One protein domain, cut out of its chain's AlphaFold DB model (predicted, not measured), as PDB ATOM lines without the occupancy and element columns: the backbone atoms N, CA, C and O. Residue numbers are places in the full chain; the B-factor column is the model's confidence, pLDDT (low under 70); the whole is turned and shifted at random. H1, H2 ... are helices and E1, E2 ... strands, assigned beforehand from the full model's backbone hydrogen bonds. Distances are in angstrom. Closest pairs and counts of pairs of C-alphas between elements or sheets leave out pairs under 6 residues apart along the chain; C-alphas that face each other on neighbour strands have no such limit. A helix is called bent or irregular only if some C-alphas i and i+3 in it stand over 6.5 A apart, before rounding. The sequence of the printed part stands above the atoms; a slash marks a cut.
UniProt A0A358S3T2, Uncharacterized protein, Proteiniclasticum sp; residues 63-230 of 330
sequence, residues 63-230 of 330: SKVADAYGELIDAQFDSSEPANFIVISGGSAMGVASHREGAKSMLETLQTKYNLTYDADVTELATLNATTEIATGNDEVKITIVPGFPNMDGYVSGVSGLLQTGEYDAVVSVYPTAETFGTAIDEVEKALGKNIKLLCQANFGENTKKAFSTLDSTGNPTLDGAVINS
ATOM      1  N   SER A  63       6.339  26.616 -54.186       86.81
ATOM      2  CA  SER A  63       6.048  27.822 -54.969       86.81
ATOM      3  C   SER A  63       5.781  29.044 -54.088       86.81
ATOM      4  O   SER A  63       6.069  30.162 -54.494       86.81
ATOM      5  N   LYS A  64       5.307  28.823 -52.856       91.50
ATOM      6  CA  LYS A  64       4.999  29.874 -51.877       91.50
ATOM      7  C   LYS A  64       6.127  30.135 -50.884       91.50
ATOM      8  O   LYS A  64       6.069  31.111 -50.140       91.50
ATOM      9  N   VAL A  65       7.147  29.273 -50.841       91.75
ATOM     10  CA  VAL A  65       8.335  29.493 -49.996       91.75
ATOM     11  C   VAL A  65       9.049  30.771 -50.416       91.75
ATOM     12  O   VAL A  65       9.426  31.561 -49.553       91.75
ATOM     13  N   ALA A  66       9.197  30.982 -51.725       87.94
ATOM     14  CA  ALA A  66       9.841  32.177 -52.248       87.94
ATOM     15  C   ALA A  66       9.069  33.455 -51.882       87.94
ATOM     16  O   ALA A  66       9.652  34.408 -51.371       87.94
ATOM     17  N   ASP A  67       7.747  33.447 -52.056       92.00
ATOM     18  CA  ASP A  67       6.904  34.594 -51.712       92.00
ATOM     19  C   ASP A  67       7.012  34.949 -50.221       92.00
ATOM     20  O   ASP A  67       7.152  36.119 -49.874       92.00
ATOM     21  N   ALA A  68       7.024  33.948 -49.334       95.19
ATOM     22  CA  ALA A  68       7.072  34.172 -47.890       95.19
ATOM     23  C   ALA A  68       8.384  34.817 -47.415       95.19
ATOM     24  O   ALA A  68       8.362  35.714 -46.570       95.19
ATOM     25  N   TYR A  69       9.535  34.377 -47.939       96.06
ATOM     26  CA  TYR A  69      10.821  34.997 -47.598       96.06
ATOM     27  C   TYR A  69      10.977  36.381 -48.225       96.06
ATOM     28  O   TYR A  69      11.500  37.280 -47.563       96.06
ATOM     29  N   GLY A  70      10.476  36.569 -49.449       95.19
ATOM     30  CA  GLY A  70      10.419  37.878 -50.092       95.19
ATOM     31  C   GLY A  70       9.592  38.880 -49.288       95.19
ATOM     32  O   GLY A  70      10.109  39.929 -48.911       95.19
ATOM     33  N   GLU A  71       8.353  38.517 -48.935       95.50
ATOM     34  CA  GLU A  71       7.450  39.328 -48.107       95.50
ATOM     35  C   GLU A  71       8.097  39.696 -46.766       95.50
ATOM     36  O   GLU A  71       8.045  40.852 -46.339       95.50
ATOM     37  N   LEU A  72       8.748  38.729 -46.110       97.00
ATOM     38  CA  LEU A  72       9.389  38.952 -44.821       97.00
ATOM     39  C   LEU A  72      10.564  39.939 -44.913       97.00
ATOM     40  O   LEU A  72      10.670  40.834 -44.075       97.00
ATOM     41  N   ILE A  73      11.436  39.793 -45.915       98.00
ATOM     42  CA  ILE A  73      12.558  40.718 -46.140       98.00
ATOM     43  C   ILE A  73      12.029  42.105 -46.516       98.00
ATOM     44  O   ILE A  73      12.516  43.114 -46.002       98.00
ATOM     45  N   ASP A  74      11.008  42.180 -47.368       96.25
ATOM     46  CA  ASP A  74      10.437  43.454 -47.787       96.25
ATOM     47  C   ASP A  74       9.772  44.219 -46.648       96.25
ATOM     48  O   ASP A  74       9.908  45.440 -46.584       96.25
ATOM     49  N   ALA A  75       9.123  43.514 -45.719       96.00
ATOM     50  CA  ALA A  75       8.540  44.114 -44.527       96.00
ATOM     51  C   ALA A  75       9.591  44.642 -43.534       96.00
ATOM     52  O   ALA A  75       9.275  45.501 -42.710       96.00
ATOM     53  N   GLN A  76      10.821  44.119 -43.574       96.56
ATOM     54  CA  GLN A  76      11.838  44.368 -42.549       96.56
ATOM     55  C   GLN A  76      12.917  45.359 -42.955       96.56
ATOM     56  O   GLN A  76      13.536  45.960 -42.076       96.56
ATOM     57  N   PHE A  77      13.155  45.546 -44.247       97.25
ATOM     58  CA  PHE A  77      14.255  46.377 -44.720       97.25
ATOM     59  C   PHE A  77      13.773  47.468 -45.674       97.25
ATOM     60  O   PHE A  77      12.875  47.256 -46.491       97.25
ATOM     61  N   ASP A  78      14.406  48.638 -45.601       95.50
ATOM     62  CA  ASP A  78      14.205  49.740 -46.540       95.50
ATOM     63  C   ASP A  78      15.339  49.730 -47.574       95.50
ATOM     64  O   ASP A  78      16.514  49.659 -47.226       95.50
ATOM     65  N   SER A  79      15.000  49.811 -48.863       92.69
ATOM     66  CA  SER A  79      15.986  49.877 -49.954       92.69
ATOM     67  C   SER A  79      16.909  51.105 -49.889       92.69
ATOM     68  O   SER A  79      17.960  51.113 -50.521       92.69
ATOM     69  N   SER A  80      16.508  52.156 -49.167       94.31
ATOM     70  CA  SER A  80      17.299  53.375 -48.968       94.31
ATOM     71  C   SER A  80      18.279  53.294 -47.794       94.31
ATOM     72  O   SER A  80      19.123  54.178 -47.657       94.31
ATOM     73  N   GLU A  81      18.202  52.231 -46.988       95.88
ATOM     74  CA  GLU A  81      19.082  51.968 -45.851       95.88
ATOM     75  C   GLU A  81      19.879  50.675 -46.114       95.88
ATOM     76  O   GLU A  81      19.357  49.572 -45.911       95.88
ATOM     77  N   PRO A  82      21.131  50.778 -46.609       95.00
ATOM     78  CA  PRO A  82      21.990  49.615 -46.808       95.00
ATOM     79  C   PRO A  82      22.171  48.820 -45.511       95.00
ATOM     80  O   PRO A  82      22.304  49.397 -44.431       95.00
ATOM     81  N   ALA A  83      22.194  47.496 -45.633       97.56
ATOM     82  CA  ALA A  83      22.362  46.572 -44.519       97.56
ATOM     83  C   ALA A  83      23.231  45.386 -44.943       97.56
ATOM     84  O   ALA A  83      23.279  45.022 -46.119       97.56
ATOM     85  N   ASN A  84      23.896  44.762 -43.974       98.62
ATOM     86  CA  ASN A  84      24.748  43.598 -44.196       98.62
ATOM     87  C   ASN A  84      24.099  42.315 -43.656       98.62
ATOM     88  O   ASN A  84      23.623  42.277 -42.520       98.62
ATOM     89  N   PHE A  85      24.135  41.234 -44.437       98.88
ATOM     90  CA  PHE A  85      23.341  40.027 -44.195       98.88
ATOM     91  C   PHE A  85      24.195  38.775 -44.001       98.88
ATOM     92  O   PHE A  85      25.081  38.473 -44.802       98.88
ATOM     93  N   ILE A  86      23.852  37.983 -42.988       98.88
ATOM     94  CA  ILE A  86      24.190  36.560 -42.926       98.88
ATOM     95  C   ILE A  86      22.979  35.779 -43.439       98.88
ATOM     96  O   ILE A  86      21.917  35.804 -42.819       98.88
ATOM     97  N   VAL A  87      23.132  35.063 -44.552       98.88
ATOM     98  CA  VAL A  87      22.089  34.202 -45.127       98.88
ATOM     99  C   VAL A  87      22.389  32.752 -44.765       98.88
ATOM    100  O   VAL A  87      23.313  32.141 -45.292       98.88
ATOM    101  N   ILE A  88      21.612  32.168 -43.860       98.81
ATOM    102  CA  ILE A  88      21.762  30.767 -43.468       98.81
ATOM    103  C   ILE A  88      20.944  29.893 -44.423       98.81
ATOM    104  O   ILE A  88      19.717  29.846 -44.334       98.81
ATOM    105  N   SER A  89      21.630  29.164 -45.309       98.50
ATOM    106  CA  SER A  89      21.021  28.326 -46.356       98.50
ATOM    107  C   SER A  89      20.741  26.885 -45.923       98.50
ATOM    108  O   SER A  89      20.172  26.094 -46.681       98.50
ATOM    109  N   GLY A  90      21.123  26.524 -44.696       97.50
ATOM    110  CA  GLY A  90      20.808  25.231 -44.102       97.50
ATOM    111  C   GLY A  90      21.252  24.050 -44.966       97.50
ATOM    112  O   GLY A  90      22.366  23.999 -45.485       97.50
ATOM    113  N   GLY A  91      20.342  23.095 -45.136       96.44
ATOM    114  CA  GLY A  91      20.527  21.897 -45.959       96.44
ATOM    115  C   GLY A  91      20.365  22.094 -47.472       96.44
ATOM    116  O   GLY A  91      20.178  21.098 -48.167       96.44
ATOM    117  N   SER A  92      20.400  23.324 -48.002       96.50
ATOM    118  CA  SER A  92      20.263  23.581 -49.449       96.50
ATOM    119  C   SER A  92      21.278  22.776 -50.280       96.50
ATOM    120  O   SER A  92      20.896  21.987 -51.148       96.50
ATOM    121  N   ALA A  93      22.566  22.852 -49.923       95.62
ATOM    122  CA  ALA A  93      23.644  22.076 -50.549       95.62
ATOM    123  C   ALA A  93      23.535  20.553 -50.319       95.62
ATOM    124  O   ALA A  93      24.227  19.768 -50.963       95.62
ATOM    125  N   MET A  94      22.671  20.126 -49.394       94.31
ATOM    126  CA  MET A  94      22.420  18.723 -49.045       94.31
ATOM    127  C   MET A  94      21.161  18.170 -49.733       94.31
ATOM    128  O   MET A  94      20.754  17.047 -49.450       94.31
ATOM    129  N   GLY A  95      20.536  18.946 -50.626       90.44
ATOM    130  CA  GLY A  95      19.372  18.521 -51.405       90.44
ATOM    131  C   GLY A  95      18.016  18.818 -50.759       90.44
ATOM    132  O   GLY A  95      16.996  18.374 -51.286       90.44
ATOM    133  N   VAL A  96      17.960  19.581 -49.661       90.44
ATOM    134  CA  VAL A  96      16.680  19.969 -49.046       90.44
ATOM    135  C   VAL A  96      16.007  21.048 -49.897       90.44
ATOM    136  O   VAL A  96      16.428  22.205 -49.900       90.44
ATOM    137  N   ALA A  97      14.950  20.670 -50.620       90.00
ATOM    138  CA  ALA A  97      14.305  21.526 -51.616       90.00
ATOM    139  C   ALA A  97      13.760  22.846 -51.044       90.00
ATOM    140  O   ALA A  97      13.976  23.894 -51.645       90.00
ATOM    141  N   SER A  98      13.116  22.818 -49.872       91.12
ATOM    142  CA  SER A  98      12.583  24.025 -49.220       91.12
ATOM    143  C   SER A  98      13.681  24.986 -48.767       91.12
ATOM    144  O   SER A  98      13.539  26.193 -48.927       91.12
ATOM    145  N   HIS A  99      14.805  24.469 -48.259       95.19
ATOM    146  CA  HIS A  99      15.963  25.291 -47.903       95.19
ATOM    147  C   HIS A  99      16.608  25.920 -49.137       95.19
ATOM    148  O   HIS A  99      16.997  27.083 -49.095       95.19
ATOM    149  N   ARG A 100      16.698  25.171 -50.240       95.56
ATOM    150  CA  ARG A 100      17.206  25.703 -51.506       95.56
ATOM    151  C   ARG A 100      16.327  26.829 -52.031       95.56
ATOM    152  O   ARG A 100      16.858  27.878 -52.377       95.56
ATOM    153  N   GLU A 101      15.010  26.630 -52.055       95.12
ATOM    154  CA  GLU A 101      14.080  27.656 -52.535       95.12
ATOM    155  C   GLU A 101      14.078  28.889 -51.624       95.12
ATOM    156  O   GLU A 101      14.157  30.010 -52.114       95.12
ATOM    157  N   GLY A 102      14.089  28.692 -50.301       96.50
ATOM    158  CA  GLY A 102      14.173  29.792 -49.340       96.50
ATOM    159  C   GLY A 102      15.467  30.594 -49.476       96.50
ATOM    160  O   GLY A 102      15.419  31.812 -49.591       96.50
ATOM    161  N   ALA A 103      16.625  29.929 -49.534       98.06
ATOM    162  CA  ALA A 103      17.913  30.605 -49.686       98.06
ATOM    163  C   ALA A 103      18.019  31.352 -51.025       98.06
ATOM    164  O   ALA A 103      18.492  32.485 -51.061       98.06
ATOM    165  N   LYS A 104      17.549  30.737 -52.115       97.88
ATOM    166  CA  LYS A 104      17.493  31.368 -53.436       97.88
ATOM    167  C   LYS A 104      16.623  32.624 -53.406       97.88
ATOM    168  O   LYS A 104      17.087  33.680 -53.820       97.88
ATOM    169  N   SER A 105      15.413  32.522 -52.860       97.06
ATOM    170  CA  SER A 105      14.492  33.649 -52.720       97.06
ATOM    171  C   SER A 105      15.092  34.789 -51.902       97.06
ATOM    172  O   SER A 105      15.053  35.930 -52.348       97.06
ATOM    173  N   MET A 106      15.728  34.498 -50.760       98.38
ATOM    174  CA  MET A 106      16.411  35.527 -49.968       98.38
ATOM    175  C   MET A 106      17.437  36.294 -50.811       98.38
ATOM    176  O   MET A 106      17.465  37.522 -50.776       98.38
ATOM    177  N   LEU A 107      18.258  35.587 -51.594       98.62
ATOM    178  CA  LEU A 107      19.247  36.212 -52.474       98.62
ATOM    179  C   LEU A 107      18.585  37.011 -53.609       98.62
ATOM    180  O   LEU A 107      18.985  38.143 -53.855       98.62
ATOM    181  N   GLU A 108      17.557  36.486 -54.276       98.25
ATOM    182  CA  GLU A 108      16.828  37.202 -55.338       98.25
ATOM    183  C   GLU A 108      16.149  38.481 -54.821       98.25
ATOM    184  O   GLU A 108      16.214  39.540 -55.463       98.25
ATOM    185  N   THR A 109      15.536  38.413 -53.637       98.25
ATOM    186  CA  THR A 109      14.904  39.566 -52.997       98.25
ATOM    187  C   THR A 109      15.944  40.611 -52.628       98.25
ATOM    188  O   THR A 109      15.774  41.775 -52.983       98.25
ATOM    189  N   LEU A 110      17.052  40.224 -51.986       98.56
ATOM    190  CA  LEU A 110      18.131  41.158 -51.648       98.56
ATOM    191  C   LEU A 110      18.768  41.770 -52.901       98.56
ATOM    192  O   LEU A 110      19.032  42.974 -52.924       98.56
ATOM    193  N   GLN A 111      18.956  40.975 -53.959       98.06
ATOM    194  CA  GLN A 111      19.456  41.450 -55.246       98.06
ATOM    195  C   GLN A 111      18.572  42.556 -55.815       98.06
ATOM    196  O   GLN A 111      19.070  43.619 -56.180       98.06
ATOM    197  N   THR A 112      17.261  42.324 -55.852       97.44
ATOM    198  CA  THR A 112      16.290  43.293 -56.370       97.44
ATOM    199  C   THR A 112      16.210  44.527 -55.473       97.44
ATOM    200  O   THR A 112      16.278  45.656 -55.956       97.44
ATOM    201  N   LYS A 113      16.104  44.320 -54.157       96.88
ATOM    202  CA  LYS A 113      15.853  45.367 -53.164       96.88
ATOM    203  C   LYS A 113      16.989  46.377 -53.054       96.88
ATOM    204  O   LYS A 113      16.726  47.569 -52.923       96.88
ATOM    205  N   TYR A 114      18.231  45.908 -53.151       97.56
ATOM    206  CA  TYR A 114      19.428  46.747 -53.051       97.56
ATOM    207  C   TYR A 114      20.138  46.964 -54.392       97.56
ATOM    208  O   TYR A 114      21.245  47.503 -54.422       97.56
ATOM    209  N   ASN A 115      19.503  46.565 -55.502       96.88
ATOM    210  CA  ASN A 115      20.039  46.685 -56.858       96.88
ATOM    211  C   ASN A 115      21.462  46.091 -56.986       96.88
ATOM    212  O   ASN A 115      22.385  46.731 -57.495       96.88
ATOM    213  N   LEU A 116      21.638  44.872 -56.471       98.19
ATOM    214  CA  LEU A 116      22.918  44.163 -56.435       98.19
ATOM    215  C   LEU A 116      23.194  43.450 -57.763       98.19
ATOM    216  O   LEU A 116      22.287  43.138 -58.532       98.19
ATOM    217  N   THR A 117      24.461  43.140 -58.019       97.69
ATOM    218  CA  THR A 117      24.889  42.274 -59.124       97.69
ATOM    219  C   THR A 117      25.767  41.164 -58.572       97.69
ATOM    220  O   THR A 117      26.837  41.436 -58.035       97.69
ATOM    221  N   TYR A 118      25.315  39.924 -58.730       98.06
ATOM    222  CA  TYR A 118      26.075  38.749 -58.320       98.06
ATOM    223  C   TYR A 118      26.999  38.260 -59.435       98.06
ATOM    224  O   TYR A 118      26.733  38.468 -60.619       98.06
ATOM    225  N   ASP A 119      28.094  37.613 -59.049       94.69
ATOM    226  CA  ASP A 119      29.082  37.027 -59.959       94.69
ATOM    227  C   ASP A 119      28.681  35.640 -60.492       94.69
ATOM    228  O   ASP A 119      29.245  35.179 -61.487       94.69
ATOM    229  N   ALA A 120      27.679  35.013 -59.873       97.06
ATOM    230  CA  ALA A 120      27.111  33.726 -60.257       97.06
ATOM    231  C   ALA A 120      25.573  33.732 -60.196       97.06
ATOM    232  O   ALA A 120      24.942  34.660 -59.683       97.06
ATOM    233  N   ASP A 121      24.966  32.672 -60.735       97.00
ATOM    234  CA  ASP A 121      23.521  32.456 -60.657       97.00
ATOM    235  C   ASP A 121      23.074  32.256 -59.200       97.00
ATOM    236  O   ASP A 121      23.729  31.567 -58.416       97.00
ATOM    237  N   VAL A 122      21.917  32.812 -58.839       97.12
ATOM    238  CA  VAL A 122      21.350  32.707 -57.482       97.12
ATOM    239  C   VAL A 122      21.141  31.261 -57.028       97.12
ATOM    240  O   VAL A 122      21.281  30.968 -55.845       97.12
ATOM    241  N   THR A 123      20.860  30.334 -57.948       95.94
ATOM    242  CA  THR A 123      20.706  28.903 -57.647       95.94
ATOM    243  C   THR A 123      22.044  28.273 -57.270       95.94
ATOM    244  O   THR A 123      22.110  27.448 -56.356       95.94
ATOM    245  N   GLU A 124      23.121  28.664 -57.956       97.94
ATOM    246  CA  GLU A 124      24.479  28.229 -57.630       97.94
ATOM    247  C   GLU A 124      24.890  28.776 -56.260       97.94
ATOM    248  O   GLU A 124      25.274  28.008 -55.378       97.94
ATOM    249  N   LEU A 125      24.691  30.078 -56.036       98.44
ATOM    250  CA  LEU A 125      25.004  30.728 -54.764       98.44
ATOM    251  C   LEU A 125      24.230  30.110 -53.594       98.44
ATOM    252  O   LEU A 125      24.823  29.783 -52.568       98.44
ATOM    253  N   ALA A 126      22.929  29.863 -53.760       97.81
ATOM    254  CA  ALA A 126      22.083  29.251 -52.738       97.81
ATOM    255  C   ALA A 126      22.503  27.818 -52.367       97.81
ATOM    256  O   ALA A 126      22.114  27.328 -51.304       97.81
ATOM    257  N   THR A 127      23.269  27.130 -53.223       97.88
ATOM    258  CA  THR A 127      23.701  25.733 -53.035       97.88
ATOM    259  C   THR A 127      25.186  25.588 -52.698       97.88
ATOM    260  O   THR A 127      25.691  24.464 -52.628       97.88
ATOM    261  N   LEU A 128      25.878  26.696 -52.410       98.19
ATOM    262  CA  LEU A 128      27.242  26.666 -51.889       98.19
ATOM    263  C   LEU A 128      27.319  25.815 -50.614       98.19
ATOM    264  O   LEU A 128      26.447  25.868 -49.748       98.19
ATOM    265  N   ASN A 129      28.380  25.014 -50.503       96.69
ATOM    266  CA  ASN A 129      28.586  24.053 -49.415       96.69
ATOM    267  C   ASN A 129      29.600  24.523 -48.356       96.69
ATOM    268  O   ASN A 129      29.909  23.776 -47.429       96.69
ATOM    269  N   ALA A 130      30.094  25.755 -48.482       97.19
ATOM    270  CA  ALA A 130      30.967  26.409 -47.521       97.19
ATOM    271  C   ALA A 130      30.502  27.847 -47.259       97.19
ATOM    272  O   ALA A 130      29.891  28.480 -48.123       97.19
ATOM    273  N   THR A 131      30.823  28.366 -46.072       98.38
ATOM    274  CA  THR A 131      30.621  29.780 -45.742       98.38
ATOM    275  C   THR A 131      31.354  30.663 -46.741       98.38
ATOM    276  O   THR A 131      32.569  30.538 -46.887       98.38
ATOM    277  N   THR A 132      30.619  31.540 -47.422       98.56
ATOM    278  CA  THR A 132      31.144  32.321 -48.548       98.56
ATOM    279  C   THR A 132      30.571  33.734 -48.526       98.56
ATOM    280  O   THR A 132      29.358  33.904 -48.412       98.56
ATOM    281  N   GLU A 133      31.433  34.744 -48.640       98.38
ATOM    282  CA  GLU A 133      31.013  36.124 -48.916       98.38
ATOM    283  C   GLU A 133      30.660  36.233 -50.407       98.38
ATOM    284  O   GLU A 133      31.457  35.851 -51.264       98.38
ATOM    285  N   ILE A 134      29.451  36.701 -50.710       98.38
ATOM    286  CA  ILE A 134      28.938  36.856 -52.072       98.38
ATOM    287  C   ILE A 134      29.358  38.228 -52.593       98.38
ATOM    288  O   ILE A 134      29.125  39.244 -51.939       98.38
ATOM    289  N   ALA A 135      29.925  38.273 -53.799       97.38
ATOM    290  CA  ALA A 135      30.182  39.534 -54.479       97.38
ATOM    291  C   ALA A 135      28.846  40.199 -54.845       97.38
ATOM    292  O   ALA A 135      28.092  39.675 -55.660       97.38
ATOM    293  N   THR A 136      28.543  41.347 -54.240       97.38
ATOM    294  CA  THR A 136      27.251  42.038 -54.405       97.38
ATOM    295  C   THR A 136      27.276  43.136 -55.469       97.38
ATOM    296  O   THR A 136      26.226  43.657 -55.844       97.38
ATOM    297  N   GLY A 137      28.462  43.538 -55.938       95.38
ATOM    298  CA  GLY A 137      28.621  44.692 -56.829       95.38
ATOM    299  C   GLY A 137      28.256  46.038 -56.182       95.38
ATOM    300  O   GLY A 137      28.179  47.039 -56.893       95.38
ATOM    301  N   ASN A 138      28.035  46.064 -54.864       94.56
ATOM    302  CA  ASN A 138      27.719  47.248 -54.073       94.56
ATOM    303  C   ASN A 138      28.505  47.210 -52.751       94.56
ATOM    304  O   ASN A 138      28.233  46.375 -51.893       94.56
ATOM    305  N   ASP A 139      29.442  48.141 -52.572       94.19
ATOM    306  CA  ASP A 139      30.325  48.187 -51.397       94.19
ATOM    307  C   ASP A 139      29.589  48.537 -50.083       94.19
ATOM    308  O   ASP A 139      30.157  48.379 -49.003       94.19
ATOM    309  N   GLU A 140      28.337  49.007 -50.154       96.00
ATOM    310  CA  GLU A 140      27.503  49.326 -48.985       96.00
ATOM    311  C   GLU A 140      26.685  48.124 -48.480       96.00
ATOM    312  O   GLU A 140      26.090  48.208 -47.408       96.00
ATOM    313  N   VAL A 141      26.644  47.016 -49.234       98.06
ATOM    314  CA  VAL A 141      25.865  45.814 -48.895       98.06
ATOM    315  C   VAL A 141      26.744  44.574 -48.992       98.06
ATOM    316  O   VAL A 141      27.140  44.147 -50.078       98.06
ATOM    317  N   LYS A 142      26.993  43.944 -47.846       98.44
ATOM    318  CA  LYS A 142      27.669  42.650 -47.716       98.44
ATOM    319  C   LYS A 142      26.646  41.537 -47.526       98.44
ATOM    320  O   LYS A 142      25.728  41.657 -46.719       98.44
ATOM    321  N   ILE A 143      26.846  40.411 -48.209       98.81
ATOM    322  CA  ILE A 143      26.083  39.181 -47.977       98.81
ATOM    323  C   ILE A 143      27.064  38.030 -47.773       98.81
ATOM    324  O   ILE A 143      27.903  37.776 -48.631       98.81
ATOM    325  N   THR A 144      26.916  37.295 -46.674       98.88
ATOM    326  CA  THR A 144      27.644  36.044 -46.436       98.88
ATOM    327  C   THR A 144      26.661  34.899 -46.306       98.88
ATOM    328  O   THR A 144      25.823  34.895 -45.405       98.88
ATOM    329  N   ILE A 145      26.772  33.907 -47.187       98.81
ATOM    330  CA  ILE A 145      25.954  32.699 -47.123       98.81
ATOM    331  C   ILE A 145      26.622  31.639 -46.247       98.81
ATOM    332  O   ILE A 145      27.834  31.429 -46.316       98.81
ATOM    333  N   VAL A 146      25.832  30.962 -45.412       98.69
ATOM    334  CA  VAL A 146      26.289  29.946 -44.461       98.69
ATOM    335  C   VAL A 146      25.443  28.670 -44.594       98.69
ATOM    336  O   VAL A 146      24.319  28.619 -44.082       98.69
ATOM    337  N   PRO A 147      25.965  27.615 -45.239       98.25
ATOM    338  CA  PRO A 147      25.307  26.314 -45.300       98.25
ATOM    339  C   PRO A 147      25.540  25.493 -44.026       98.25
ATOM    340  O   PRO A 147      26.532  25.678 -43.322       98.25
ATOM    341  N   GLY A 148      24.648  24.539 -43.759       97.31
ATOM    342  CA  GLY A 148      24.774  23.580 -42.659       97.31
ATOM    343  C   GLY A 148      23.859  23.840 -41.460       97.31
ATOM    344  O   GLY A 148      22.921  24.633 -41.525       97.31
ATOM    345  N   PHE A 149      24.121  23.121 -40.366       97.44
ATOM    346  CA  PHE A 149      23.256  23.046 -39.186       97.44
ATOM    347  C   PHE A 149      24.057  23.135 -37.874       97.44
ATOM    348  O   PHE A 149      25.246  22.807 -37.867       97.44
ATOM    349  N   PRO A 150      23.418  23.464 -36.731       96.44
ATOM    350  CA  PRO A 150      24.105  23.639 -35.445       96.44
ATOM    351  C   PRO A 150      24.845  22.405 -34.920       96.44
ATOM    352  O   PRO A 150      25.763  22.535 -34.116       96.44
ATOM    353  N   ASN A 151      24.459  21.208 -35.363       94.50
ATOM    354  CA  ASN A 151      25.098  19.947 -34.987       94.50
ATOM    355  C   ASN A 151      26.363  19.623 -35.803       94.50
ATOM    356  O   ASN A 151      26.982  18.591 -35.555       94.50
ATOM    357  N   MET A 152      26.730  20.453 -36.782       95.88
ATOM    358  CA  MET A 152      27.957  20.290 -37.555       95.88
ATOM    359  C   MET A 152      29.147  20.927 -36.838       95.88
ATOM    360  O   MET A 152      29.042  22.014 -36.260       95.88
ATOM    361  N   ASP A 153      30.301  20.265 -36.919       95.94
ATOM    362  CA  ASP A 153      31.536  20.735 -36.297       95.94
ATOM    363  C   ASP A 153      31.890  22.154 -36.758       95.94
ATOM    364  O   ASP A 153      31.950  22.457 -37.949       95.94
ATOM    365  N   GLY A 154      32.132  23.038 -35.790       95.31
ATOM    366  CA  GLY A 154      32.540  24.419 -36.042       95.31
ATOM    367  C   GLY A 154      31.433  25.358 -36.536       95.31
ATOM    368  O   GLY A 154      31.690  26.559 -36.614       95.31
ATOM    369  N   TYR A 155      30.217  24.869 -36.810       97.62
ATOM    370  CA  TYR A 155      29.128  25.683 -37.366       97.62
ATOM    371  C   TYR A 155      28.753  26.859 -36.460       97.62
ATOM    372  O   TYR A 155      28.833  28.016 -36.869       97.62
ATOM    373  N   VAL A 156      28.402  26.565 -35.202       97.94
ATOM    374  CA  VAL A 156      27.968  27.590 -34.240       97.94
ATOM    375  C   VAL A 156      29.080  28.612 -34.009       97.94
ATOM    376  O   VAL A 156      28.842  29.809 -34.126       97.94
ATOM    377  N   SER A 157      30.316  28.155 -33.776       97.19
ATOM    378  CA  SER A 157      31.465  29.053 -33.604       97.19
ATOM    379  C   SER A 157      31.770  29.887 -34.849       97.19
ATOM    380  O   SER A 157      32.221  31.021 -34.715       97.19
ATOM    381  N   GLY A 158      31.527  29.350 -36.048       97.88
ATOM    382  CA  GLY A 158      31.720  30.062 -37.308       97.88
ATOM    383  C   GLY A 158      30.732  31.216 -37.464       97.88
ATOM    384  O   GLY A 158      31.151  32.347 -37.696       97.88
ATOM    385  N   VAL A 159      29.435  30.958 -37.258       98.31
ATOM    386  CA  VAL A 159      28.397  32.004 -37.307       98.31
ATOM    387  C   VAL A 159      28.601  33.039 -36.199       98.31
ATOM    388  O   VAL A 159      28.556  34.234 -36.471       98.31
ATOM    389  N   SER A 160      28.906  32.613 -34.968       98.00
ATOM    390  CA  SER A 160      29.229  33.546 -33.881       98.00
ATOM    391  C   SER A 160      30.460  34.400 -34.192       98.00
ATOM    392  O   SER A 160      30.471  35.584 -33.873       98.00
ATOM    393  N   GLY A 161      31.476  33.837 -34.854       98.31
ATOM    394  CA  GLY A 161      32.643  34.590 -35.313       98.31
ATOM    395  C   GLY A 161      32.293  35.665 -36.347       98.31
ATOM    396  O   GLY A 161      32.842  36.761 -36.276       98.31
ATOM    397  N   LEU A 162      31.349  35.386 -37.258       98.56
ATOM    398  CA  LEU A 162      30.819  36.387 -38.194       98.56
ATOM    399  C   LEU A 162      30.070  37.501 -37.457       98.56
ATOM    400  O   LEU A 162      30.319  38.669 -37.721       98.56
ATOM    401  N   LEU A 163      29.196  37.162 -36.506       98.44
ATOM    402  CA  LEU A 163      28.472  38.157 -35.705       98.44
ATOM    403  C   LEU A 163      29.439  39.079 -34.945       98.44
ATOM    404  O   LEU A 163      29.277  40.298 -34.941       98.44
ATOM    405  N   GLN A 164      30.490  38.508 -34.355       98.06
ATOM    406  CA  GLN A 164      31.491  39.237 -33.573       98.06
ATOM    407  C   GLN A 164      32.339  40.225 -34.387       98.06
ATOM    408  O   GLN A 164      33.002  41.068 -33.780       98.06
ATOM    409  N   THR A 165      32.324  40.177 -35.726       97.56
ATOM    410  CA  THR A 165      32.971  41.228 -36.532       97.56
ATOM    411  C   THR A 165      32.270  42.577 -36.373       97.56
ATOM    412  O   THR A 165      32.888  43.616 -36.595       97.56
ATOM    413  N   GLY A 166      30.988  42.569 -35.987       97.06
ATOM    414  CA  GLY A 166      30.151  43.761 -35.893       97.06
ATOM    415  C   GLY A 166      29.701  44.317 -37.244       97.06
ATOM    416  O   GLY A 166      29.024  45.344 -37.271       97.06
ATOM    417  N   GLU A 167      30.045  43.656 -38.353       97.38
ATOM    418  CA  GLU A 167      29.739  44.128 -39.706       97.38
ATOM    419  C   GLU A 167      28.288  43.860 -40.115       97.38
ATOM    420  O   GLU A 167      27.755  44.613 -40.917       97.38
ATOM    421  N   TYR A 168      27.649  42.815 -39.579       98.56
ATOM    422  CA  TYR A 168      26.325  42.356 -40.022       98.56
ATOM    423  C   TYR A 168      25.185  42.997 -39.239       98.56
ATOM    424  O   TYR A 168      25.282  43.136 -38.020       98.56
ATOM    425  N   ASP A 169      24.106  43.337 -39.934       98.50
ATOM    426  CA  ASP A 169      22.908  43.986 -39.389       98.50
ATOM    427  C   ASP A 169      21.696  43.051 -39.397       98.50
ATOM    428  O   ASP A 169      20.667  43.358 -38.796       98.50
ATOM    429  N   ALA A 170      21.813  41.901 -40.064       98.69
ATOM    430  CA  ALA A 170      20.764  40.903 -40.110       98.69
ATOM    431  C   ALA A 170      21.287  39.471 -40.252       98.69
ATOM    432  O   ALA A 170      22.280  39.203 -40.937       98.69
ATOM    433  N   VAL A 171      20.540  38.536 -39.672       98.81
ATOM    434  CA  VAL A 171      20.622  37.100 -39.930       98.81
ATOM    435  C   VAL A 171      19.286  36.652 -40.513       98.81
ATOM    436  O   VAL A 171      18.249  36.809 -39.874       98.81
ATOM    437  N   VAL A 172      19.306  36.076 -41.713       98.69
ATOM    438  CA  VAL A 172      18.115  35.543 -42.388       98.69
ATOM    439  C   VAL A 172      18.306  34.047 -42.611       98.69
ATOM    440  O   VAL A 172      19.294  33.632 -43.215       98.69
ATOM    441  N   SER A 173      17.406  33.214 -42.086       98.50
ATOM    442  CA  SER A 173      17.609  31.763 -42.013       98.50
ATOM    443  C   SER A 173      16.437  30.940 -42.535       98.50
ATOM    444  O   SER A 173      15.268  31.201 -42.237       98.50
ATOM    445  N   VAL A 174      16.771  29.875 -43.272       97.38
ATOM    446  CA  VAL A 174      15.796  28.901 -43.785       97.38
ATOM    447  C   VAL A 174      15.246  27.950 -42.716       97.38
ATOM    448  O   VAL A 174      14.349  27.172 -43.019       97.38
ATOM    449  N   TYR A 175      15.780  27.986 -41.488       95.56
ATOM    450  CA  TYR A 175      15.345  27.141 -40.375       95.56
ATOM    451  C   TYR A 175      15.377  27.894 -39.026       95.56
ATOM    452  O   TYR A 175      15.961  28.978 -38.946       95.56
ATOM    453  N   PRO A 176      14.761  27.367 -37.948       95.62
ATOM    454  CA  PRO A 176      14.700  28.064 -36.664       95.62
ATOM    455  C   PRO A 176      16.077  28.254 -36.024       95.62
ATOM    456  O   PRO A 176      16.767  27.285 -35.711       95.62
ATOM    457  N   THR A 177      16.466  29.510 -35.801       96.62
ATOM    458  CA  THR A 177      17.803  29.875 -35.294       96.62
ATOM    459  C   THR A 177      17.789  30.780 -34.062       96.62
ATOM    460  O   THR A 177      18.843  30.977 -33.458       96.62
ATOM    461  N   ALA A 178      16.617  31.244 -33.612       95.94
ATOM    462  CA  ALA A 178      16.476  32.101 -32.428       95.94
ATOM    463  C   ALA A 178      17.114  31.505 -31.165       95.94
ATOM    464  O   ALA A 178      17.902  32.168 -30.499       95.94
ATOM    465  N   GLU A 179      16.867  30.229 -30.867       94.62
ATOM    466  CA  GLU A 179      17.485  29.568 -29.705       94.62
ATOM    467  C   GLU A 179      18.988  29.320 -29.878       94.62
ATOM    468  O   GLU A 179      19.713  29.211 -28.893       94.62
ATOM    469  N   THR A 180      19.458  29.211 -31.123       96.69
ATOM    470  CA  THR A 180      20.865  28.916 -31.417       96.69
ATOM    471  C   THR A 180      21.727  30.171 -31.326       96.69
ATOM    472  O   THR A 180      22.821  30.116 -30.770       96.69
ATOM    473  N   PHE A 181      21.247  31.293 -31.869       97.44
ATOM    474  CA  PHE A 181      22.051  32.506 -32.035       97.44
ATOM    475  C   PHE A 181      21.553  33.717 -31.249       97.44
ATOM    476  O   PHE A 181      22.324  34.660 -31.117       97.44
ATOM    477  N   GLY A 182      20.353  33.691 -30.658       96.31
ATOM    478  CA  GLY A 182      19.785  34.847 -29.953       96.31
ATOM    479  C   GLY A 182      20.697  35.415 -28.859       96.31
ATOM    480  O   GLY A 182      20.880  36.621 -28.782       96.31
ATOM    481  N   THR A 183      21.360  34.563 -28.066       95.75
ATOM    482  CA  THR A 183      22.331  35.034 -27.057       95.75
ATOM    483  C   THR A 183      23.583  35.649 -27.682       95.75
ATOM    484  O   THR A 183      24.053  36.675 -27.207       95.75
ATOM    485  N   ALA A 184      24.131  35.046 -28.741       97.31
ATOM    486  CA  ALA A 184      25.321  35.578 -29.407       97.31
ATOM    487  C   ALA A 184      25.029  36.913 -30.113       97.31
ATOM    488  O   ALA A 184      25.892  37.785 -30.151       97.31
ATOM    489  N   ILE A 185      23.817  37.062 -30.653       98.44
ATOM    490  CA  ILE A 185      23.305  38.312 -31.214       98.44
ATOM    491  C   ILE A 185      23.233  39.376 -30.110       98.44
ATOM    492  O   ILE A 185      23.956  40.366 -30.205       98.44
ATOM    493  N   ASP A 186      22.511  39.112 -29.015       97.94
ATOM    494  CA  ASP A 186      22.361  40.050 -27.889       97.94
ATOM    495  C   ASP A 186      23.715  40.498 -27.301       97.94
ATOM    496  O   ASP A 186      23.925  41.665 -26.971       97.94
ATOM    497  N   GLU A 187      24.695  39.594 -27.212       97.75
ATOM    498  CA  GLU A 187      26.048  39.937 -26.760       97.75
ATOM    499  C   GLU A 187      26.744  40.965 -27.670       97.75
ATOM    500  O   GLU A 187      27.410  41.879 -27.168       97.75
ATOM    501  N   VAL A 188      26.595  40.834 -28.992       98.19
ATOM    502  CA  VAL A 188      27.170  41.767 -29.972       98.19
ATOM    503  C   VAL A 188      26.408  43.088 -29.969       98.19
ATOM    504  O   VAL A 188      27.029  44.153 -29.942       98.19
ATOM    505  N   GLU A 189      25.081  43.032 -29.936       97.94
ATOM    506  CA  GLU A 189      24.212  44.206 -29.858       97.94
ATOM    507  C   GLU A 189      24.533  45.055 -28.630       97.94
ATOM    508  O   GLU A 189      24.769  46.260 -28.739       97.94
ATOM    509  N   LYS A 190      24.681  44.411 -27.467       97.62
ATOM    510  CA  LYS A 190      25.110  45.051 -26.223       97.62
ATOM    511  C   LYS A 190      26.474  45.717 -26.341       97.62
ATOM    512  O   LYS A 190      26.690  46.795 -25.784       97.62
ATOM    513  N   ALA A 191      27.423  45.043 -26.988       97.62
ATOM    514  CA  ALA A 191      28.796  45.518 -27.103       97.62
ATOM    515  C   ALA A 191      28.915  46.722 -28.045       97.62
ATOM    516  O   ALA A 191      29.741  47.605 -27.806       97.62
ATOM    517  N   LEU A 192      28.101  46.756 -29.102       96.69
ATOM    518  CA  LEU A 192      28.190  47.749 -30.172       96.69
ATOM    519  C   LEU A 192      27.094  48.820 -30.111       96.69
ATOM    520  O   LEU A 192      27.204  49.833 -30.796       96.69
ATOM    521  N   GLY A 193      26.064  48.628 -29.286       95.81
ATOM    522  CA  GLY A 193      24.922  49.534 -29.183       95.81
ATOM    523  C   GLY A 193      24.098  49.599 -30.470       95.81
ATOM    524  O   GLY A 193      23.634  50.681 -30.830       95.81
ATOM    525  N   LYS A 194      23.953  48.471 -31.174       95.44
ATOM    526  CA  LYS A 194      23.188  48.353 -32.426       95.44
ATOM    527  C   LYS A 194      22.239  47.161 -32.369       95.44
ATOM    528  O   LYS A 194      22.498  46.255 -31.594       95.44
ATOM    529  N   ASN A 195      21.210  47.158 -33.212       96.81
ATOM    530  CA  ASN A 195      20.329  46.006 -33.421       96.81
ATOM    531  C   ASN A 195      20.860  45.126 -34.565       96.81
ATOM    532  O   ASN A 195      21.350  45.664 -35.561       96.81
ATOM    533  N   ILE A 196      20.726  43.809 -34.451       98.38
ATOM    534  CA  ILE A 196      20.976  42.829 -35.508       98.38
ATOM    535  C   ILE A 196      19.693  42.024 -35.692       98.38
ATOM    536  O   ILE A 196      19.382  41.131 -34.907       98.38
ATOM    537  N   LYS A 197      18.970  42.300 -36.778       98.44
ATOM    538  CA  LYS A 197      17.670  41.677 -37.014       98.44
ATOM    539  C   LYS A 197      17.798  40.173 -37.216       98.44
ATOM    540  O   LYS A 197      18.550  39.730 -38.085       98.44
ATOM    541  N   LEU A 198      17.002  39.386 -36.504       98.50
ATOM    542  CA  LEU A 198      16.887  37.953 -36.741       98.50
ATOM    543  C   LEU A 198      15.575  37.630 -37.452       98.50
ATOM    544  O   LEU A 198      14.491  37.814 -36.904       98.50
ATOM    545  N   LEU A 199      15.690  37.074 -38.657       98.56
ATOM    546  CA  LEU A 199      14.584  36.554 -39.450       98.56
ATOM    547  C   LEU A 199      14.794  35.062 -39.689       98.56
ATOM    548  O   LEU A 199      15.795  34.660 -40.280       98.56
ATOM    549  N   CYS A 200      13.873  34.206 -39.258       97.69
ATOM    550  CA  CYS A 200      14.045  32.769 -39.466       97.69
ATOM    551  C   CYS A 200      12.737  32.021 -39.685       97.69
ATOM    552  O   CYS A 200      11.646  32.531 -39.446       97.69
ATOM    553  N   GLN A 201      12.830  30.771 -40.128       96.00
ATOM    554  CA  GLN A 201      11.682  29.875 -40.049       96.00
ATOM    555  C   GLN A 201      11.283  29.669 -38.575       96.00
ATOM    556  O   GLN A 201      12.150  29.585 -37.705       96.00
ATOM    557  N   ALA A 202       9.996  29.527 -38.281       94.50
ATOM    558  CA  ALA A 202       9.515  29.082 -36.978       94.50
ATOM    559  C   ALA A 202       8.223  28.256 -37.113       94.50
ATOM    560  O   ALA A 202       7.697  28.051 -38.207       94.50
ATOM    561  N   ASN A 203       7.729  27.753 -35.985       89.94
ATOM    562  CA  ASN A 203       6.456  27.037 -35.882       89.94
ATOM    563  C   ASN A 203       5.582  27.708 -34.818       89.94
ATOM    564  O   ASN A 203       6.069  28.538 -34.046       89.94
ATOM    565  N   PHE A 204       4.311  27.322 -34.730       89.81
ATOM    566  CA  PHE A 204       3.488  27.691 -33.580       89.81
ATOM    567  C   PHE A 204       4.051  27.084 -32.292       89.81
ATOM    568  O   PHE A 204       4.510  25.940 -32.273       89.81
ATOM    569  N   GLY A 205       4.025  27.863 -31.213       89.00
ATOM    570  CA  GLY A 205       4.369  27.373 -29.883       89.00
ATOM    571  C   GLY A 205       5.021  28.409 -28.979       89.00
ATOM    572  O   GLY A 205       5.300  29.548 -29.363       89.00
ATOM    573  N   GLU A 206       5.286  27.971 -27.750       91.31
ATOM    574  CA  GLU A 206       5.799  28.823 -26.676       91.31
ATOM    575  C   GLU A 206       7.199  29.373 -26.979       91.31
ATOM    576  O   GLU A 206       7.486  30.521 -26.659       91.31
ATOM    577  N   ASN A 207       8.064  28.602 -27.647       92.81
ATOM    578  CA  ASN A 207       9.424  29.057 -27.956       92.81
ATOM    579  C   ASN A 207       9.407  30.242 -28.933       92.81
ATOM    580  O   ASN A 207      10.082  31.243 -28.697       92.81
ATOM    581  N   THR A 208       8.582  30.174 -29.980       94.62
ATOM    582  CA  THR A 208       8.403  31.272 -30.939       94.62
ATOM    583  C   THR A 208       7.758  32.485 -30.269       94.62
ATOM    584  O   THR A 208       8.241  33.605 -30.419       94.62
ATOM    585  N   LYS A 209       6.721  32.267 -29.445       94.69
ATOM    586  CA  LYS A 209       6.085  33.326 -28.644       94.69
ATOM    587  C   LYS A 209       7.096  34.039 -27.748       94.69
ATOM    588  O   LYS A 209       7.133  35.269 -27.685       94.69
ATOM    589  N   LYS A 210       7.940  33.268 -27.065       95.44
ATOM    590  CA  LYS A 210       9.001  33.788 -26.208       95.44
ATOM    591  C   LYS A 210      10.031  34.574 -27.013       95.44
ATOM    592  O   LYS A 210      10.434  35.635 -26.553       95.44
ATOM    593  N   ALA A 211      10.423  34.106 -28.195       96.75
ATOM    594  CA  ALA A 211      11.377  34.812 -29.050       96.75
ATOM    595  C   ALA A 211      10.850  36.185 -29.511       96.75
ATOM    596  O   ALA A 211      11.591  37.160 -29.483       96.75
ATOM    597  N   PHE A 212       9.556  36.296 -29.832       97.19
ATOM    598  CA  PHE A 212       8.930  37.578 -30.185       97.19
ATOM    599  C   PHE A 212       8.687  38.523 -28.996       97.19
ATOM    600  O   PHE A 212       8.503  39.721 -29.196       97.19
ATOM    601  N   SER A 213       8.624  38.006 -27.765       95.00
ATOM    602  CA  SER A 213       8.288  38.799 -26.567       95.00
ATOM    603  C   SER A 213       9.475  39.087 -25.649       95.00
ATOM    604  O   SER A 213       9.391  39.974 -24.797       95.00
ATOM    605  N   THR A 214      10.577  38.354 -25.803       94.56
ATOM    606  CA  THR A 214      11.816  38.594 -25.061       94.56
ATOM    607  C   THR A 214      12.567  39.730 -25.729       94.56
ATOM    608  O   THR A 214      12.897  39.631 -26.908       94.56
ATOM    609  N   LEU A 215      12.832  40.787 -24.965       95.56
ATOM    610  CA  LEU A 215      13.644  41.900 -25.431       95.56
ATOM    611  C   LEU A 215      15.126  41.620 -25.178       95.56
ATOM    612  O   LEU A 215      15.486  41.161 -24.087       95.56
ATOM    613  N   ASP A 216      15.961  41.914 -26.166       93.12
ATOM    614  CA  ASP A 216      17.412  41.964 -26.033       93.12
ATOM    615  C   ASP A 216      17.871  43.208 -25.247       93.12
ATOM    616  O   ASP A 216      17.084  44.031 -24.757       93.12
ATOM    617  N   SER A 217      19.183  43.343 -25.093       93.12
ATOM    618  CA  SER A 217      19.837  44.434 -24.373       93.12
ATOM    619  C   SER A 217      19.672  45.817 -25.008       93.12
ATOM    620  O   SER A 217      19.896  46.819 -24.321       93.12
ATOM    621  N   THR A 218      19.262  45.892 -26.273       94.12
ATOM    622  CA  THR A 218      18.944  47.131 -26.999       94.12
ATOM    623  C   THR A 218      17.450  47.454 -27.004       94.12
ATOM    624  O   THR A 218      17.062  48.565 -27.365       94.12
ATOM    625  N   GLY A 219      16.624  46.534 -26.498       95.19
ATOM    626  CA  GLY A 219      15.181  46.689 -26.372       95.19
ATOM    627  C   GLY A 219      14.392  46.212 -27.590       95.19
ATOM    628  O   GLY A 219      13.201  46.518 -27.662       95.19
ATOM    629  N   ASN A 220      15.022  45.483 -28.516       96.19
ATOM    630  CA  ASN A 220      14.364  44.861 -29.667       96.19
ATOM    631  C   ASN A 220      13.987  43.403 -29.338       96.19
ATOM    632  O   ASN A 220      14.471  42.849 -28.351       96.19
ATOM    633  N   PRO A 221      13.025  42.790 -30.047       96.44
ATOM    634  CA  PRO A 221      12.691  41.388 -29.825       96.44
ATOM    635  C   PRO A 221      13.824  40.468 -30.300       96.44
ATOM    636  O   PRO A 221      14.416  40.707 -31.340       96.44
ATOM    637  N   THR A 222      14.039  39.335 -29.619       96.50
ATOM    638  CA  THR A 222      15.013  38.309 -30.061       96.50
ATOM    639  C   THR A 222      14.730  37.773 -31.474       96.50
ATOM    640  O   THR A 222      15.619  37.231 -32.125       96.50
ATOM    641  N   LEU A 223      13.478  37.855 -31.931       97.69
ATOM    642  CA  LEU A 223      13.050  37.490 -33.276       97.69
ATOM    643  C   LEU A 223      12.246  38.647 -33.878       97.69
ATOM    644  O   LEU A 223      11.149  38.947 -33.407       97.69
ATOM    645  N   ASP A 224      12.775  39.275 -34.927       97.88
ATOM    646  CA  ASP A 224      12.143  40.417 -35.601       97.88
ATOM    647  C   ASP A 224      11.036  39.984 -36.559       97.88
ATOM    648  O   ASP A 224      10.083  40.723 -36.806       97.88
ATOM    649  N   GLY A 225      11.133  38.769 -37.090       97.94
ATOM    650  CA  GLY A 225      10.140  38.233 -37.999       97.94
ATOM    651  C   GLY A 225      10.390  36.778 -38.365       97.94
ATOM    652  O   GLY A 225      11.488  36.248 -38.194       97.94
ATOM    653  N   ALA A 226       9.352  36.101 -38.846       97.75
ATOM    654  CA  ALA A 226       9.421  34.678 -39.114       97.75
ATOM    655  C   ALA A 226       8.557  34.213 -40.281       97.75
ATOM    656  O   ALA A 226       7.445  34.695 -40.498       97.75
ATOM    657  N   VAL A 227       9.061  33.189 -40.966       96.81
ATOM    658  CA  VAL A 227       8.280  32.338 -41.863       96.81
ATOM    659  C   VAL A 227       7.734  31.173 -41.037       96.81
ATOM    660  O   VAL A 227       8.499  30.355 -40.529       96.81
ATOM    661  N   ILE A 228       6.418  31.113 -40.848       94.62
ATOM    662  CA  ILE A 228       5.749  30.131 -39.992       94.62
ATOM    663  C   ILE A 228       5.207  28.978 -40.825       94.62
ATOM    664  O   ILE A 228       4.307  29.158 -41.646       94.62
ATOM    665  N   ASN A 229       5.678  27.765 -40.549       89.38
ATOM    666  CA  ASN A 229       5.099  26.574 -41.156       89.38
ATOM    667  C   ASN A 229       3.986  26.010 -40.278       89.38
ATOM    668  O   ASN A 229       4.194  25.674 -39.112       89.38
ATOM    669  N   SER A 230       2.794  25.873 -40.858       87.56
ATOM    670  CA  SER A 230       1.655  25.273 -40.167       87.56
ATOM    671  C   SER A 230       1.672  23.752 -40.318       87.56
ATOM    672  O   SER A 230       1.137  23.202 -41.281       87.56
TER     673      SER A 230
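What this domain is: This is residues 63 to 230 of the 330 residues of an uncharacterized protein of Proteiniclasticum sp (UniProt A0A358S3T2). A strongly twisted sheet of six strands forms the core, with helices over both of its faces: H1 and H2 cover one face, H4 and H6 the other. H5 packs beside H4 and grazes the sheet, and the short H3 packs on H2. The 168 printed residues hold six named helices and six named strands, in the order H1 E1 H2 H3 E2 E3 H4 E4 H5 E5 H6 E6. The sheet is mixed, in the order E2 E3 E1 E4 E5 E6, with E2 antiparallel to E3 and the other neighbour pairs parallel; the class is mixed, helices and strands. The whole is compact and rounded, with a radius of gyration of the C-alphas of 14.6 A and spans of 38 by 35 by 33 A.

Where its parts are: In the order of the sheet, E2 is residues 132 to 134, E3 residues 143 to 147, E1 residues 85 to 90, E4 residues 170 to 173, E5 residues 197 to 202 and E6 residues 225 to 228. E1 and E5 are each 15.0 A from first to last C-alpha, and E3 is 13.2 A. C-alpha 85, where E1 begins, is at (23.341, 40.027, -44.195), and C-alpha 228, where E6 ends, is at (5.749, 30.131, -39.992). H1 is residues 63 to 76, 21.5 A long, beginning with C-alpha 63 at (6.048, 27.822, -54.969); it is neither bent nor irregular, but only just, as C-alphas 63 and 66 are 6.4 A apart. H2 is residues 97 to 113, 23.9 A, and H3 residues 122 to 126. H4 is residues 155 to 163, 12.6 A, and H6 residues 206 to 213, 10.3 A. H5 is residues 178 to 192, 19.7 A, and is irregular: C-alphas 180 and 183 are 7.7 A apart.

How they stand to each other: E1 is parallel to E3, with N 87 and O 144 at 2.8 A, and to E4, with N 88 and O 172 at 2.8 A. E2 and E3 form an antiparallel hairpin, with N 134 and O 143 at 2.8 A. E5 is parallel to E4, with N 171 and O 197 at 2.8 A, and to E6, with N 202 and O 227 at 2.8 A. H2 is over E1 and E4 at a height over the sheet of 8.6 A and runs along the strands, at 2 degrees to E1 on the local plane. H1, on the same face, is over E5 and E6 at a height of 9.4 A. H1 and H2 touch, closest at the C-alphas of Ala 66 and Ser 105, 4.9 A, at a steep tilt of 42 degrees, the same way. H3 touches H2, closest at the C-alphas of Lys 104 and Ala 126, 5.1 A, and only grazes the sheet with residues 125 to 126. On the opposite face H4 is over E1 at a height of 9.8 A. H6, on the same face as H4, is over E6 and only just over E5, on which 3 of its C-alphas fall. H5 only grazes the sheet with residues 178 to 185. It touches H4, closest at the C-alphas of Ser 160 and Ala 184, 6.3 A, at a shallow tilt of 28 degrees, the same way. H5 and H6 are close but not clearly touching, with the C-alphas of Ala 178 and Ala 211 6.7 A apart. E4, H5, E5 and E5, H6, E6 are strand-helix-strand units, two parallel neighbour strands with a helix between them in the chain; E3, H4, E4 is a split one, with E1 between its strands; the three crossovers are right-handed. Every O i to N i+4 pair is within hydrogen-bond range in H2, H3, H4 and H6, against 9 of 10 in H1 and 9 of 11 in H5.

The domain as a whole: The two C-alphas farthest apart, those of Asp 119 and Glu 206, are 41.4 A apart. The printed part, residues 63 to 230, has no cut. The link from H6 to E6, 11 residues, is long. The mean pLDDT of the printed part is 96.3, and no printed residue is under 70.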